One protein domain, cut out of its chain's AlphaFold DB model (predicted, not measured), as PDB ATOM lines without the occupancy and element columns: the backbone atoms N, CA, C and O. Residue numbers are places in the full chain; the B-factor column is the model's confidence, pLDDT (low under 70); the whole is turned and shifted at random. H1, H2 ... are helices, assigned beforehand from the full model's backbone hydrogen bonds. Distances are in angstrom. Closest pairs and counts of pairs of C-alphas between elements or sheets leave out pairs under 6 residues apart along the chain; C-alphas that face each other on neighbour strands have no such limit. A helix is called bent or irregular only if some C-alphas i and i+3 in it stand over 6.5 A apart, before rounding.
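AT A GLANCE: This is residues 87 to 183 of the 187 residues of an uncharacterized protein of Nocardia colli (UniProt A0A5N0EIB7). Three helices run side by side in alternating directions, H2 between H1 and H3, as two helical hairpins that share H2; H1 is shifted along the long axis, so that it meets only a part of H2. Before them, a long stretch with no named element, residues 87 to 118, runs past H1, reaches out to a turn around Pro 112 and folds back to the beginning of H1. The printed part has 97 residues, with three named helices in the order H1, H2, H3 and no named strand; the class is all helix. It is compact, with a radius of gyration of the C-alphas of 14.0 A, yet elongated, its C-alphas spanning 43 by 25 by 20 A along the three main axes.

HOW THE PARTS SIT: After residues 87 to 118, H1, residues 119 to 135, is joined by a tight link of 4 residues to H2, residues 140 to 157. H1 and H2 are a helical hairpin: they touch, and run opposite ways at a shallow tilt of 16 degrees. Their closest C-alphas, those of Ala 121 and Asp 149, are 5.5 A apart, and H2 touches H1 with residues 142 to 150 alone. A tight link of 5 residues leads from H2 to H3, residues 163 to 182. H2 and H3 are a helical hairpin too: they touch, with 20 pairs of C-alphas within 8 A, and run opposite ways at a shallow tilt of 16 degrees. Their closest C-alphas, those of Met 150 and Ala 172, are 5.5 A apart. H1 and H3 are apart. In H1 and H2 every O i to N i+4 pair is within hydrogen-bond range; in H3 15 of 16 are.

IN THESE COORDINATES: The printed part begins at Asp 87, C-alpha at (36.890, -6.947, -52.403). H1 begins at C-alpha 119, at (28.752, -10.353, -38.015), and is 24.6 A long from first to last C-alpha. H2 is 26.2 A long, and its C-alpha 140 stands at (41.960, -24.202, -33.986). H3, the longest helix with 20 residues, measures 29.7 A and ends at C-alpha 182, at (38.425, -25.966, -44.486). None of the three is bent.

THE WHOLE: The two C-alphas farthest apart, those of Pro 92 and Tyr 161, are 44.2 A from each other. The first and last printed C-alphas, of Asp 87 and His 183, are 21.7 A apart. The printed part has no cut, and both links between helices are tight. The mean pLDDT of the printed part is 89.4; residues 92 to 94 and residue 96 are under 70.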
ATOM      1  N   ASP A  87      36.235  -7.057 -51.103       83.00
ATOM      2  CA  ASP A  87      36.890  -6.947 -52.403       83.00
ATOM      3  C   ASP A  87      38.417  -6.942 -52.300       83.00
ATOM      4  O   ASP A  87      39.090  -6.838 -53.327       83.00
ATOM      5  N   CYS A  88      38.973  -7.083 -51.090       80.75
ATOM      6  CA  CYS A  88      40.405  -7.267 -50.898       80.75
ATOM      7  C   CYS A  88      41.241  -6.060 -51.375       80.75
ATOM      8  O   CYS A  88      42.278  -6.204 -52.022       80.75
ATOM      9  N   THR A  89      40.755  -4.844 -51.111       81.50
ATOM     10  CA  THR A  89      41.319  -3.593 -51.657       81.50
ATOM     11  C   THR A  89      41.990  -2.700 -50.617       81.50
ATOM     12  O   THR A  89      42.680  -1.746 -50.980       81.50
ATOM     13  N   ARG A  90      41.771  -2.963 -49.325       79.50
ATOM     14  CA  ARG A  90      42.138  -2.071 -48.213       79.50
ATOM     15  C   ARG A  90      42.920  -2.758 -47.099       79.50
ATOM     16  O   ARG A  90      43.592  -2.063 -46.338       79.50
ATOM     17  N   THR A  91      42.840  -4.077 -46.988       77.44
ATOM     18  CA  THR A  91      43.508  -4.857 -45.943       77.44
ATOM     19  C   THR A  91      44.855  -5.417 -46.431       77.44
ATOM     20  O   THR A  91      44.961  -5.912 -47.555       77.44
ATOM     21  N   PRO A  92      45.940  -5.295 -45.641       68.25
ATOM     22  CA  PRO A  92      47.236  -5.881 -45.980       68.25
ATOM     23  C   PRO A  92      47.205  -7.410 -45.826       68.25
ATOM     24  O   PRO A  92      46.524  -7.919 -44.947       68.25
ATOM     25  N   ASN A  93      47.987  -8.133 -46.637       67.88
ATOM     26  CA  ASN A  93      48.003  -9.609 -46.682       67.88
ATOM     27  C   ASN A  93      46.630 -10.222 -46.968       67.88
ATOM     28  O   ASN A  93      46.262 -11.239 -46.391       67.88
ATOM     29  N   CYS A  94      45.869  -9.575 -47.845       66.06
ATOM     30  CA  CYS A  94      44.502  -9.969 -48.071       66.06
ATOM     31  C   CYS A  94      44.402 -11.374 -48.693       66.06
ATOM     32  O   CYS A  94      44.765 -11.617 -49.849       66.06
ATOM     33  N   GLU A  95      43.874 -12.295 -47.896       70.75
ATOM     34  CA  GLU A  95      43.350 -13.573 -48.343       70.75
ATOM     35  C   GLU A  95      41.858 -13.377 -48.642       70.75
ATOM     36  O   GLU A  95      41.115 -12.839 -47.824       70.75
ATOM     37  N   LYS A  96      41.397 -13.789 -49.832       65.75
ATOM     38  CA  LYS A  96      39.951 -13.822 -50.123       65.75
ATOM     39  C   LYS A  96      39.260 -14.653 -49.039       65.75
ATOM     40  O   LYS A  96      39.807 -15.691 -48.683       65.75
ATOM     41  N   ALA A  97      38.068 -14.240 -48.602       70.75
ATOM     42  CA  ALA A  97      37.385 -14.785 -47.419       70.75
ATOM     43  C   ALA A  97      37.956 -14.345 -46.062       70.75
ATOM     44  O   ALA A  97      37.845 -15.061 -45.071       70.75
ATOM     45  N   ARG A  98      38.597 -13.175 -46.026       81.69
ATOM     46  CA  ARG A  98      38.945 -12.462 -44.798       81.69
ATOM     47  C   ARG A  98      38.331 -11.084 -44.829       81.69
ATOM     48  O   ARG A  98      38.288 -10.448 -45.881       81.69
ATOM     49  N   HIS A  99      37.923 -10.612 -43.659       87.88
ATOM     50  CA  HIS A  99      37.372  -9.276 -43.466       87.88
ATOM     51  C   HIS A  99      36.057  -9.012 -44.208       87.88
ATOM     52  O   HIS A  99      35.754  -7.878 -44.575       87.88
ATOM     53  N   ASP A 100      35.240 -10.035 -44.413       85.81
ATOM     54  CA  ASP A 100      33.952  -9.927 -45.097       85.81
ATOM     55  C   ASP A 100      32.780 -10.442 -44.249       85.81
ATOM     56  O   ASP A 100      31.706 -10.737 -44.774       85.81
ATOM     57  N   TYR A 101      32.971 -10.441 -42.928       89.56
ATOM     58  CA  TYR A 101      32.128 -11.083 -41.929       89.56
ATOM     59  C   TYR A 101      32.099 -12.602 -42.127       89.56
ATOM     60  O   TYR A 101      33.137 -13.247 -42.054       89.56
ATOM     61  N   CYS A 102      30.926 -13.212 -42.273       88.56
ATOM     62  CA  CYS A 102      30.800 -14.655 -42.357       88.56
ATOM     63  C   CYS A 102      30.931 -15.113 -43.813       88.56
ATOM     64  O   CYS A 102      29.924 -15.413 -44.462       88.56
ATOM     65  N   THR A 103      32.157 -15.172 -44.346       83.12
ATOM     66  CA  THR A 103      32.391 -15.518 -45.757       83.12
ATOM     67  C   THR A 103      31.575 -16.733 -46.207       83.12
ATOM     68  O   THR A 103      31.600 -17.805 -45.597       83.12
ATOM     69  N   GLY A 104      30.867 -16.583 -47.329       76.44
ATOM     70  CA  GLY A 104      30.179 -17.692 -47.991       76.44
ATOM     71  C   GLY A 104      28.991 -18.246 -47.203       76.44
ATOM     72  O   GLY A 104      28.396 -19.234 -47.630       76.44
ATOM     73  N   SER A 105      28.626 -17.609 -46.087       80.19
ATOM     74  CA  SER A 105      27.522 -18.007 -45.225       80.19
ATOM     75  C   SER A 105      26.652 -16.795 -44.859       80.19
ATOM     76  O   SER A 105      27.100 -15.653 -44.926       80.19
ATOM     77  N   PRO A 106      25.371 -16.982 -44.506       79.25
ATOM     78  CA  PRO A 106      24.527 -15.856 -44.116       79.25
ATOM     79  C   PRO A 106      24.898 -15.343 -42.722       79.25
ATOM     80  O   PRO A 106      24.677 -16.065 -41.758       79.25
ATOM     81  N   ASP A 107      25.309 -14.079 -42.561       75.50
ATOM     82  CA  ASP A 107      25.639 -13.566 -41.212       75.50
ATOM     83  C   ASP A 107      24.449 -13.588 -40.230       75.50
ATOM     84  O   ASP A 107      24.617 -13.376 -39.037       75.50
ATOM     85  N   GLN A 108      23.226 -13.824 -40.712       81.88
ATOM     86  CA  GLN A 108      22.020 -13.878 -39.899       81.88
ATOM     87  C   GLN A 108      21.360 -15.249 -39.968       81.88
ATOM     88  O   GLN A 108      21.268 -15.868 -41.028       81.88
ATOM     89  N   THR A 109      20.786 -15.674 -38.846       77.19
ATOM     90  CA  THR A 109      19.908 -16.851 -38.808       77.19
ATOM     91  C   THR A 109      18.492 -16.463 -39.245       77.19
ATOM     92  O   THR A 109      17.838 -15.695 -38.545       77.19
ATOM     93  N   PRO A 110      17.968 -16.944 -40.388       76.62
ATOM     94  CA  PRO A 110      16.650 -16.530 -40.861       76.62
ATOM     95  C   PRO A 110      15.549 -17.205 -40.030       76.62
ATOM     96  O   PRO A 110      15.154 -18.338 -40.306       76.62
ATOM     97  N   MET A 111      15.043 -16.513 -39.007       79.75
ATOM     98  CA  MET A 111      13.973 -16.999 -38.134       79.75
ATOM     99  C   MET A 111      12.843 -15.964 -38.003       79.75
ATOM    100  O   MET A 111      13.034 -14.781 -38.275       79.75
ATOM    101  N   PRO A 112      11.631 -16.360 -37.577       79.12
ATOM    102  CA  PRO A 112      10.596 -15.391 -37.240       79.12
ATOM    103  C   PRO A 112      11.047 -14.464 -36.098       79.12
ATOM    104  O   PRO A 112      11.445 -14.931 -35.028       79.12
ATOM    105  N   GLY A 113      10.923 -13.147 -36.292       85.44
ATOM    106  CA  GLY A 113      11.223 -12.133 -35.278       85.44
ATOM    107  C   GLY A 113      12.619 -11.520 -35.412       85.44
ATOM    108  O   GLY A 113      13.027 -11.159 -36.508       85.44
ATOM    109  N   THR A 114      13.302 -11.308 -34.279       88.06
ATOM    110  CA  THR A 114      14.694 -10.832 -34.271       88.06
ATOM    111  C   THR A 114      15.622 -11.987 -34.631       88.06
ATOM    112  O   THR A 114      15.571 -13.036 -33.982       88.06
ATOM    113  N   ASN A 115      16.476 -11.784 -35.626       89.19
ATOM    114  CA  ASN A 115      17.498 -12.756 -36.003       89.19
ATOM    115  C   ASN A 115      18.764 -12.567 -35.169       89.19
ATOM    116  O   ASN A 115      19.184 -11.433 -34.942       89.19
ATOM    117  N   ALA A 116      19.394 -13.670 -34.764       92.19
ATOM    118  CA  ALA A 116      20.771 -13.618 -34.288       92.19
ATOM    119  C   ALA A 116      21.688 -13.202 -35.445       92.19
ATOM    120  O   ALA A 116      21.597 -13.781 -36.532       92.19
ATOM    121  N   ASP A 117      22.516 -12.192 -35.190       92.50
ATOM    122  CA  ASP A 117      23.471 -11.600 -36.123       92.50
ATOM    123  C   ASP A 117      24.900 -11.970 -35.707       92.50
ATOM    124  O   ASP A 117      25.380 -11.588 -34.640       92.50
ATOM    125  N   PHE A 118      25.578 -12.752 -36.536       94.50
ATOM    126  CA  PHE A 118      26.912 -13.269 -36.271       94.50
ATOM    127  C   PHE A 118      28.026 -12.387 -36.836       94.50
ATOM    128  O   PHE A 118      29.191 -12.733 -36.655       94.50
ATOM    129  N   SER A 119      27.721 -11.230 -37.442       92.62
ATOM    130  CA  SER A 119      28.752 -10.353 -38.015       92.62
ATOM    131  C   SER A 119      29.843  -9.977 -37.010       92.62
ATOM    132  O   SER A 119      31.019  -9.964 -37.360       92.62
ATOM    133  N   GLY A 120      29.493  -9.725 -35.746       93.19
ATOM    134  CA  GLY A 120      30.490  -9.438 -34.712       93.19
ATOM    135  C   GLY A 120      31.380 -10.636 -34.366       93.19
ATOM    136  O   GLY A 120      32.583 -10.458 -34.184       93.19
ATOM    137  N   ALA A 121      30.818 -11.847 -34.328       96.81
ATOM    138  CA  ALA A 121      31.574 -13.077 -34.089       96.81
ATOM    139  C   ALA A 121      32.527 -13.375 -35.258       96.81
ATOM    140  O   ALA A 121      33.719 -13.585 -35.046       96.81
ATOM    141  N   CYS A 122      32.027 -13.299 -36.492       95.56
ATOM    142  CA  CYS A 122      32.831 -13.513 -37.694       95.56
ATOM    143  C   CYS A 122      33.933 -12.446 -37.844       95.56
ATOM    144  O   CYS A 122      35.077 -12.775 -38.132       95.56
ATOM    145  N   ALA A 123      33.659 -11.182 -37.505       93.88
ATOM    146  CA  ALA A 123      34.687 -10.139 -37.515       93.88
ATOM    147  C   ALA A 123      35.828 -10.390 -36.508       93.88
ATOM    148  O   ALA A 123      36.988 -10.085 -36.784       93.88
ATOM    149  N   ARG A 124      35.523 -10.937 -35.325       96.00
ATOM    150  CA  ARG A 124      36.554 -11.341 -34.351       96.00
ATOM    151  C   ARG A 124      37.361 -12.534 -34.849       96.00
ATOM    152  O   ARG A 124      38.569 -12.572 -34.633       96.00
ATOM    153  N   HIS A 125      36.699 -13.477 -35.512       95.75
ATOM    154  CA  HIS A 125      37.317 -14.662 -36.106       95.75
ATOM    155  C   HIS A 125      38.313 -14.296 -37.211       95.75
ATOM    156  O   HIS A 125      39.464 -14.717 -37.132       95.75
ATOM    157  N   ASP A 126      37.925 -13.408 -38.128       94.00
ATOM    158  CA  ASP A 126      38.804 -12.842 -39.160       94.00
ATOM    159  C   ASP A 126      40.096 -12.263 -38.563       94.00
ATOM    160  O   ASP A 126      41.202 -12.653 -38.938       94.00
ATOM    161  N   MET A 127      39.971 -11.366 -37.576       92.56
ATOM    162  CA  MET A 127      41.146 -10.750 -36.947       92.56
ATOM    163  C   MET A 127      41.974 -11.743 -36.122       92.56
ATOM    164  O   MET A 127      43.178 -11.548 -35.947       92.56
ATOM    165  N   CYS A 128      41.341 -12.782 -35.569       95.12
ATOM    166  CA  CYS A 128      42.049 -13.835 -34.848       95.12
ATOM    167  C   CYS A 128      42.968 -14.583 -35.803       95.12
ATOM    168  O   CYS A 128      44.144 -14.787 -35.505       95.12
ATOM    169  N   TYR A 129      42.454 -14.929 -36.978       92.75
ATOM    170  CA  TYR A 129      43.269 -15.551 -37.993       92.75
ATOM    171  C   TYR A 129      44.425 -14.655 -38.456       92.75
ATOM    172  O   TYR A 129      45.540 -15.152 -38.569       92.75
ATOM    173  N   ASP A 130      44.227 -13.343 -38.629       90.75
ATOM    174  CA  ASP A 130      45.339 -12.431 -38.952       90.75
ATOM    175  C   ASP A 130      46.459 -12.479 -37.905       90.75
ATOM    176  O   ASP A 130      47.643 -12.325 -38.218       90.75
ATOM    177  N   ALA A 131      46.094 -12.637 -36.630       91.56
ATOM    178  CA  ALA A 131      47.050 -12.783 -35.541       91.56
ATOM    179  C   ALA A 131      47.725 -14.165 -35.557       91.56
ATOM    180  O   ALA A 131      48.940 -14.256 -35.348       91.56
ATOM    181  N   ALA A 132      46.966 -15.222 -35.846       92.12
ATOM    182  CA  ALA A 132      47.489 -16.576 -35.985       92.12
ATOM    183  C   ALA A 132      48.500 -16.660 -37.139       92.12
ATOM    184  O   ALA A 132      49.612 -17.149 -36.948       92.12
ATOM    185  N   ASP A 133      48.187 -16.058 -38.288       90.00
ATOM    186  CA  ASP A 133      49.063 -15.997 -39.461       90.00
ATOM    187  C   ASP A 133      50.385 -15.275 -39.159       90.00
ATOM    188  O   ASP A 133      51.457 -15.740 -39.547       90.00
ATOM    189  N   LYS A 134      50.343 -14.177 -38.393       89.44
ATOM    190  CA  LYS A 134      51.552 -13.444 -37.964       89.44
ATOM    191  C   LYS A 134      52.438 -14.243 -37.012       89.44
ATOM    192  O   LYS A 134      53.648 -14.030 -36.981       89.44
ATOM    193  N   THR A 135      51.838 -15.104 -36.197       89.88
ATOM    194  CA  THR A 135      52.538 -15.874 -35.159       89.88
ATOM    195  C   THR A 135      52.869 -17.300 -35.595       89.88
ATOM    196  O   THR A 135      53.585 -18.000 -34.881       89.88
ATOM    197  N   GLY A 136      52.380 -17.732 -36.762       86.69
ATOM    198  CA  GLY A 136      52.479 -19.114 -37.229       86.69
ATOM    199  C   GLY A 136      51.670 -20.097 -36.378       86.69
ATOM    200  O   GLY A 136      51.967 -21.290 -36.382       86.69
ATOM    201  N   GLN A 137      50.691 -19.605 -35.614       87.56
ATOM    202  CA  GLN A 137      49.792 -20.445 -34.832       87.56
ATOM    203  C   GLN A 137      48.710 -21.061 -35.724       87.56
ATOM    204  O   GLN A 137      48.313 -20.491 -36.742       87.56
ATOM    205  N   GLY A 138      48.224 -22.231 -35.318       90.88
ATOM    206  CA  GLY A 138      47.041 -22.839 -35.910       90.88
ATOM    207  C   GLY A 138      45.772 -22.022 -35.644       90.88
ATOM    208  O   GLY A 138      45.677 -21.209 -34.726       90.88
ATOM    209  N   TYR A 139      44.775 -22.265 -36.473       94.38
ATOM    210  CA  TYR A 139      43.451 -21.668 -36.494       94.38
ATOM    211  C   TYR A 139      42.472 -22.343 -35.529       94.38
ATOM    212  O   TYR A 139      41.369 -21.827 -35.340       94.38
ATOM    213  N   GLY A 140      42.844 -23.461 -34.888       94.62
ATOM    214  CA  GLY A 140      41.960 -24.202 -33.986       94.62
ATOM    215  C   GLY A 140      41.362 -23.328 -32.878       94.62
ATOM    216  O   GLY A 140      40.147 -23.324 -32.684       94.62
ATOM    217  N   ALA A 141      42.186 -22.506 -32.220       95.69
ATOM    218  CA  ALA A 141      41.724 -21.588 -31.177       95.69
ATOM    219  C   ALA A 141      40.759 -20.514 -31.713       95.69
ATOM    220  O   ALA A 141      39.760 -20.199 -31.064       95.69
ATOM    221  N   CYS A 142      41.016 -19.988 -32.914       96.62
ATOM    222  CA  CYS A 142      40.130 -19.021 -33.563       96.62
ATOM    223  C   CYS A 142      38.771 -19.646 -33.892       96.62
ATOM    224  O   CYS A 142      37.735 -19.038 -33.623       96.62
ATOM    225  N   ASN A 143      38.756 -20.884 -34.395       96.00
ATOM    226  CA  ASN A 143      37.526 -21.613 -34.698       96.00
ATOM    227  C   ASN A 143      36.701 -21.863 -33.435       96.00
ATOM    228  O   ASN A 143      35.498 -21.610 -33.423       96.00
ATOM    229  N   THR A 144      37.337 -22.310 -32.352       96.50
ATOM    230  CA  THR A 144      36.655 -22.479 -31.062       96.50
ATOM    231  C   THR A 144      36.080 -21.154 -30.554       96.50
ATOM    232  O   THR A 144      34.921 -21.113 -30.149       96.50
ATOM    233  N   SER A 145      36.830 -20.052 -30.662       97.81
ATOM    234  CA  SER A 145      36.329 -18.727 -30.277       97.81
ATOM    235  C   SER A 145      35.123 -18.289 -31.112       97.81
ATOM    236  O   SER A 145      34.198 -17.701 -30.556       97.81
ATOM    237  N   LEU A 146      35.097 -18.586 -32.419       97.12
ATOM    238  CA  LEU A 146      33.937 -18.321 -33.276       97.12
ATOM    239  C   LEU A 146      32.696 -19.060 -32.757       97.12
ATOM    240  O   LEU A 146      31.636 -18.452 -32.609       97.12
ATOM    241  N   TYR A 147      32.829 -20.354 -32.458       97.88
ATOM    242  CA  TYR A 147      31.730 -21.174 -31.943       97.88
ATOM    243  C   TYR A 147      31.142 -20.602 -30.647       97.88
ATOM    244  O   TYR A 147      29.919 -20.457 -30.520       97.88
ATOM    245  N   ASP A 148      32.008 -20.242 -29.701       98.50
ATOM    246  CA  ASP A 148      31.604 -19.707 -28.402       98.50
ATOM    247  C   ASP A 148      30.933 -18.336 -28.531       98.50
ATOM    248  O   ASP A 148      29.860 -18.114 -27.956       98.50
ATOM    249  N   ASP A 149      31.499 -17.442 -29.344       98.44
ATOM    250  CA  ASP A 149      30.924 -16.124 -29.609       98.44
ATOM    251  C   ASP A 149      29.555 -16.247 -30.295       98.44
ATOM    252  O   ASP A 149      28.584 -15.626 -29.855       98.44
ATOM    253  N   MET A 150      29.403 -17.115 -31.300       97.81
ATOM    254  CA  MET A 150      28.105 -17.356 -31.944       97.81
ATOM    255  C   MET A 150      27.065 -17.899 -30.953       97.81
ATOM    256  O   MET A 150      25.922 -17.428 -30.920       97.81
ATOM    257  N   LYS A 151      27.436 -18.840 -30.074       97.88
ATOM    258  CA  LYS A 151      26.532 -19.317 -29.011       97.88
ATOM    259  C   LYS A 151      26.186 -18.213 -28.021       97.88
ATOM    260  O   LYS A 151      25.046 -18.150 -27.544       97.88
ATOM    261  N   LYS A 152      27.120 -17.312 -27.733       98.06
ATOM    262  CA  LYS A 152      26.842 -16.158 -26.888       98.06
ATOM    263  C   LYS A 152      25.800 -15.247 -27.532       98.06
ATOM    264  O   LYS A 152      24.807 -14.959 -26.858       98.06
ATOM    265  N   VAL A 153      25.927 -14.921 -28.823       97.06
ATOM    266  CA  VAL A 153      24.892 -14.190 -29.587       97.06
ATOM    267  C   VAL A 153      23.535 -14.880 -29.456       97.06
ATOM    268  O   VAL A 153      22.559 -14.259 -29.042       97.06
ATOM    269  N   CYS A 154      23.465 -16.187 -29.714       96.88
ATOM    270  CA  CYS A 154      22.218 -16.947 -29.611       96.88
ATOM    271  C   CYS A 154      21.566 -16.843 -28.219       96.88
ATOM    272  O   CYS A 154      20.351 -16.683 -28.112       96.88
ATOM    273  N   SER A 155      22.355 -16.922 -27.142       97.00
ATOM    274  CA  SER A 155      21.853 -16.778 -25.763       97.00
ATOM    275  C   SER A 155      21.477 -15.337 -25.396       97.00
ATOM    276  O   SER A 155      20.631 -15.095 -24.527       97.00
ATOM    277  N   ASP A 156      22.099 -14.364 -26.059       96.00
ATOM    278  CA  ASP A 156      21.824 -12.952 -25.863       96.00
ATOM    279  C   ASP A 156      20.506 -12.547 -26.526       96.00
ATOM    280  O   ASP A 156      19.691 -11.887 -25.887       96.00
ATOM    281  N   VAL A 157      20.255 -13.022 -27.745       94.62
ATOM    282  CA  VAL A 157      19.058 -12.687 -28.529       94.62
ATOM    283  C   VAL A 157      17.837 -13.511 -28.103       94.62
ATOM    284  O   VAL A 157      16.736 -12.973 -27.969       94.62
ATOM    285  N   TYR A 158      18.012 -14.811 -27.846       94.62
ATOM    286  CA  TYR A 158      16.916 -15.739 -27.541       94.62
ATOM    287  C   TYR A 158      16.865 -16.087 -26.043       94.62
ATOM    288  O   TYR A 158      17.480 -17.047 -25.559       94.62
ATOM    289  N   LYS A 159      16.118 -15.277 -25.280       91.56
ATOM    290  CA  LYS A 159      15.972 -15.394 -23.817       91.56
ATOM    291  C   LYS A 159      14.949 -16.456 -23.393       91.56
ATOM    292  O   LYS A 159      14.011 -16.761 -24.116       91.56
ATOM    293  N   GLY A 160      15.093 -16.979 -22.171       90.69
ATOM    294  CA  GLY A 160      14.119 -17.906 -21.573       90.69
ATOM    295  C   GLY A 160      14.050 -19.266 -22.280       90.69
ATOM    296  O   GLY A 160      15.058 -19.750 -22.791       90.69
ATOM    297  N   TYR A 161      12.880 -19.904 -22.296       88.69
ATOM    298  CA  TYR A 161      12.636 -21.119 -23.084       88.69
ATOM    299  C   TYR A 161      12.205 -20.745 -24.508       88.69
ATOM    300  O   TYR A 161      11.031 -20.829 -24.858       88.69
ATOM    301  N   ASP A 162      13.165 -20.297 -25.317       93.50
ATOM    302  CA  ASP A 162      12.948 -19.970 -26.725       93.50
ATOM    303  C   ASP A 162      13.519 -21.079 -27.629       93.50
ATOM    304  O   ASP A 162      14.740 -21.276 -27.646       93.50
ATOM    305  N   PRO A 163      12.683 -21.811 -28.391       92.81
ATOM    306  CA  PRO A 163      13.149 -22.893 -29.261       92.81
ATOM    307  C   PRO A 163      14.097 -22.408 -30.367       92.81
ATOM    308  O   PRO A 163      14.938 -23.180 -30.832       92.81
ATOM    309  N   ARG A 164      14.039 -21.123 -30.745       93.81
ATOM    310  CA  ARG A 164      14.972 -20.518 -31.712       93.81
ATOM    311  C   ARG A 164      16.415 -20.575 -31.226       93.81
ATOM    312  O   ARG A 164      17.324 -20.669 -32.045       93.81
ATOM    313  N   ARG A 165      16.643 -20.600 -29.906       95.50
ATOM    314  CA  ARG A 165      17.992 -20.725 -29.342       95.50
ATOM    315  C   ARG A 165      18.660 -22.039 -29.729       95.50
ATOM    316  O   ARG A 165      19.840 -22.033 -30.056       95.50
ATOM    317  N   VAL A 166      17.914 -23.144 -29.715       94.38
ATOM    318  CA  VAL A 166      18.446 -24.466 -30.080       94.38
ATOM    319  C   VAL A 166      18.848 -24.474 -31.551       94.38
ATOM    320  O   VAL A 166      19.974 -24.835 -31.870       94.38
ATOM    321  N   VAL A 167      17.967 -23.978 -32.426       93.56
ATOM    322  CA  VAL A 167      18.264 -23.843 -33.858       93.56
ATOM    323  C   VAL A 167      19.488 -22.951 -34.071       93.56
ATOM    324  O   VAL A 167      20.381 -23.307 -34.829       93.56
ATOM    325  N   CYS A 168      19.578 -21.827 -33.360       95.75
ATOM    326  CA  CYS A 168      20.712 -20.909 -33.441       95.75
ATOM    327  C   CYS A 168      22.040 -21.579 -33.041       95.75
ATOM    328  O   CYS A 168      23.049 -21.389 -33.715       95.75
ATOM    329  N   TYR A 169      22.043 -22.423 -32.004       96.56
ATOM    330  CA  TYR A 169      23.225 -23.207 -31.633       96.56
ATOM    331  C   TYR A 169      23.641 -24.208 -32.714       96.56
ATOM    332  O   TYR A 169      24.836 -24.373 -32.943       96.56
ATOM    333  N   THR A 170      22.691 -24.817 -33.425       94.38
ATOM    334  CA  THR A 170      23.004 -25.683 -34.574       94.38
ATOM    335  C   THR A 170      23.673 -24.906 -35.713       94.38
ATOM    336  O   THR A 170      24.574 -25.431 -36.366       94.38
ATOM    337  N   TYR A 171      23.296 -23.640 -35.938       93.44
ATOM    338  CA  TYR A 171      24.024 -22.776 -36.877       93.44
ATOM    339  C   TYR A 171      25.460 -22.526 -36.403       93.44
ATOM    340  O   TYR A 171      26.380 -22.699 -37.197       93.44
ATOM    341  N   ALA A 172      25.668 -22.196 -35.123       95.69
ATOM    342  CA  ALA A 172      27.013 -22.014 -34.566       95.69
ATOM    343  C   ALA A 172      27.900 -23.254 -34.773       95.69
ATOM    344  O   ALA A 172      29.046 -23.142 -35.203       95.69
ATOM    345  N   GLU A 173      27.354 -24.445 -34.532       95.12
ATOM    346  CA  GLU A 173      28.055 -25.713 -34.758       95.12
ATOM    347  C   GLU A 173      28.380 -25.939 -36.237       95.12
ATOM    348  O   GLU A 173      29.510 -26.283 -36.575       95.12
ATOM    349  N   THR A 174      27.423 -25.678 -37.131       93.94
ATOM    350  CA  THR A 174      27.625 -25.817 -38.583       93.94
ATOM    351  C   THR A 174      28.769 -24.930 -39.073       93.94
ATOM    352  O   THR A 174      29.594 -25.368 -39.872       93.94
ATOM    353  N   TYR A 175      28.842 -23.699 -38.567       93.94
ATOM    354  CA  TYR A 175      29.907 -22.761 -38.902       93.94
ATOM    355  C   TYR A 175      31.259 -23.268 -38.420       93.94
ATOM    356  O   TYR A 175      32.196 -23.348 -39.209       93.94
ATOM    357  N   TRP A 176      31.338 -23.668 -37.150       94.50
ATOM    358  CA  TRP A 176      32.556 -24.206 -36.558       94.50
ATOM    359  C   TRP A 176      33.088 -25.425 -37.317       94.50
ATOM    360  O   TRP A 176      34.276 -25.481 -37.639       94.50
ATOM    361  N   VAL A 177      32.209 -26.373 -37.654       93.50
ATOM    362  CA  VAL A 177      32.563 -27.558 -38.445       93.50
ATOM    363  C   VAL A 177      33.076 -27.152 -39.825       93.50
ATOM    364  O   VAL A 177      34.111 -27.660 -40.253       93.50
ATOM    365  N   ALA A 178      32.397 -26.224 -40.508       92.62
ATOM    366  CA  ALA A 178      32.788 -25.776 -41.842       92.62
ATOM    367  C   ALA A 178      34.191 -25.145 -41.856       92.62
ATOM    368  O   ALA A 178      35.030 -25.568 -42.654       92.62
ATOM    369  N   VAL A 179      34.474 -24.203 -40.947       91.12
ATOM    370  CA  VAL A 179      35.781 -23.518 -40.894       91.12
ATOM    371  C   VAL A 179      36.905 -24.430 -40.392       91.12
ATOM    372  O   VAL A 179      38.049 -24.334 -40.831       91.12
ATOM    373  N   THR A 180      36.589 -25.373 -39.502       92.56
ATOM    374  CA  THR A 180      37.561 -26.366 -39.021       92.56
ATOM    375  C   THR A 180      37.925 -27.344 -40.134       92.56
ATOM    376  O   THR A 180      39.103 -27.628 -40.348       92.56
ATOM    377  N   ALA A 181      36.937 -27.808 -40.904       90.12
ATOM    378  CA  ALA A 181      37.165 -28.688 -42.043       90.12
ATOM    379  C   ALA A 181      37.959 -27.998 -43.164       90.12
ATOM    380  O   ALA A 181      38.871 -28.607 -43.725       90.12
ATOM    381  N   SER A 182      37.680 -26.721 -43.466       86.69
ATOM    382  CA  SER A 182      38.425 -25.966 -44.486       86.69
ATOM    383  C   SER A 182      39.884 -25.702 -44.111       86.69
ATOM    384  O   SER A 182      40.684 -25.338 -44.976       86.69
ATOM    385  N   HIS A 183      40.251 -25.880 -42.840       83.31
ATOM    386  CA  HIS A 183      41.584 -25.582 -42.321       83.31
ATOM    387  C   HIS A 183      42.224 -26.753 -41.576       83.31
ATOM    388  O   HIS A 183      43.088 -26.535 -40.733       83.31
TER     389      HIS A 183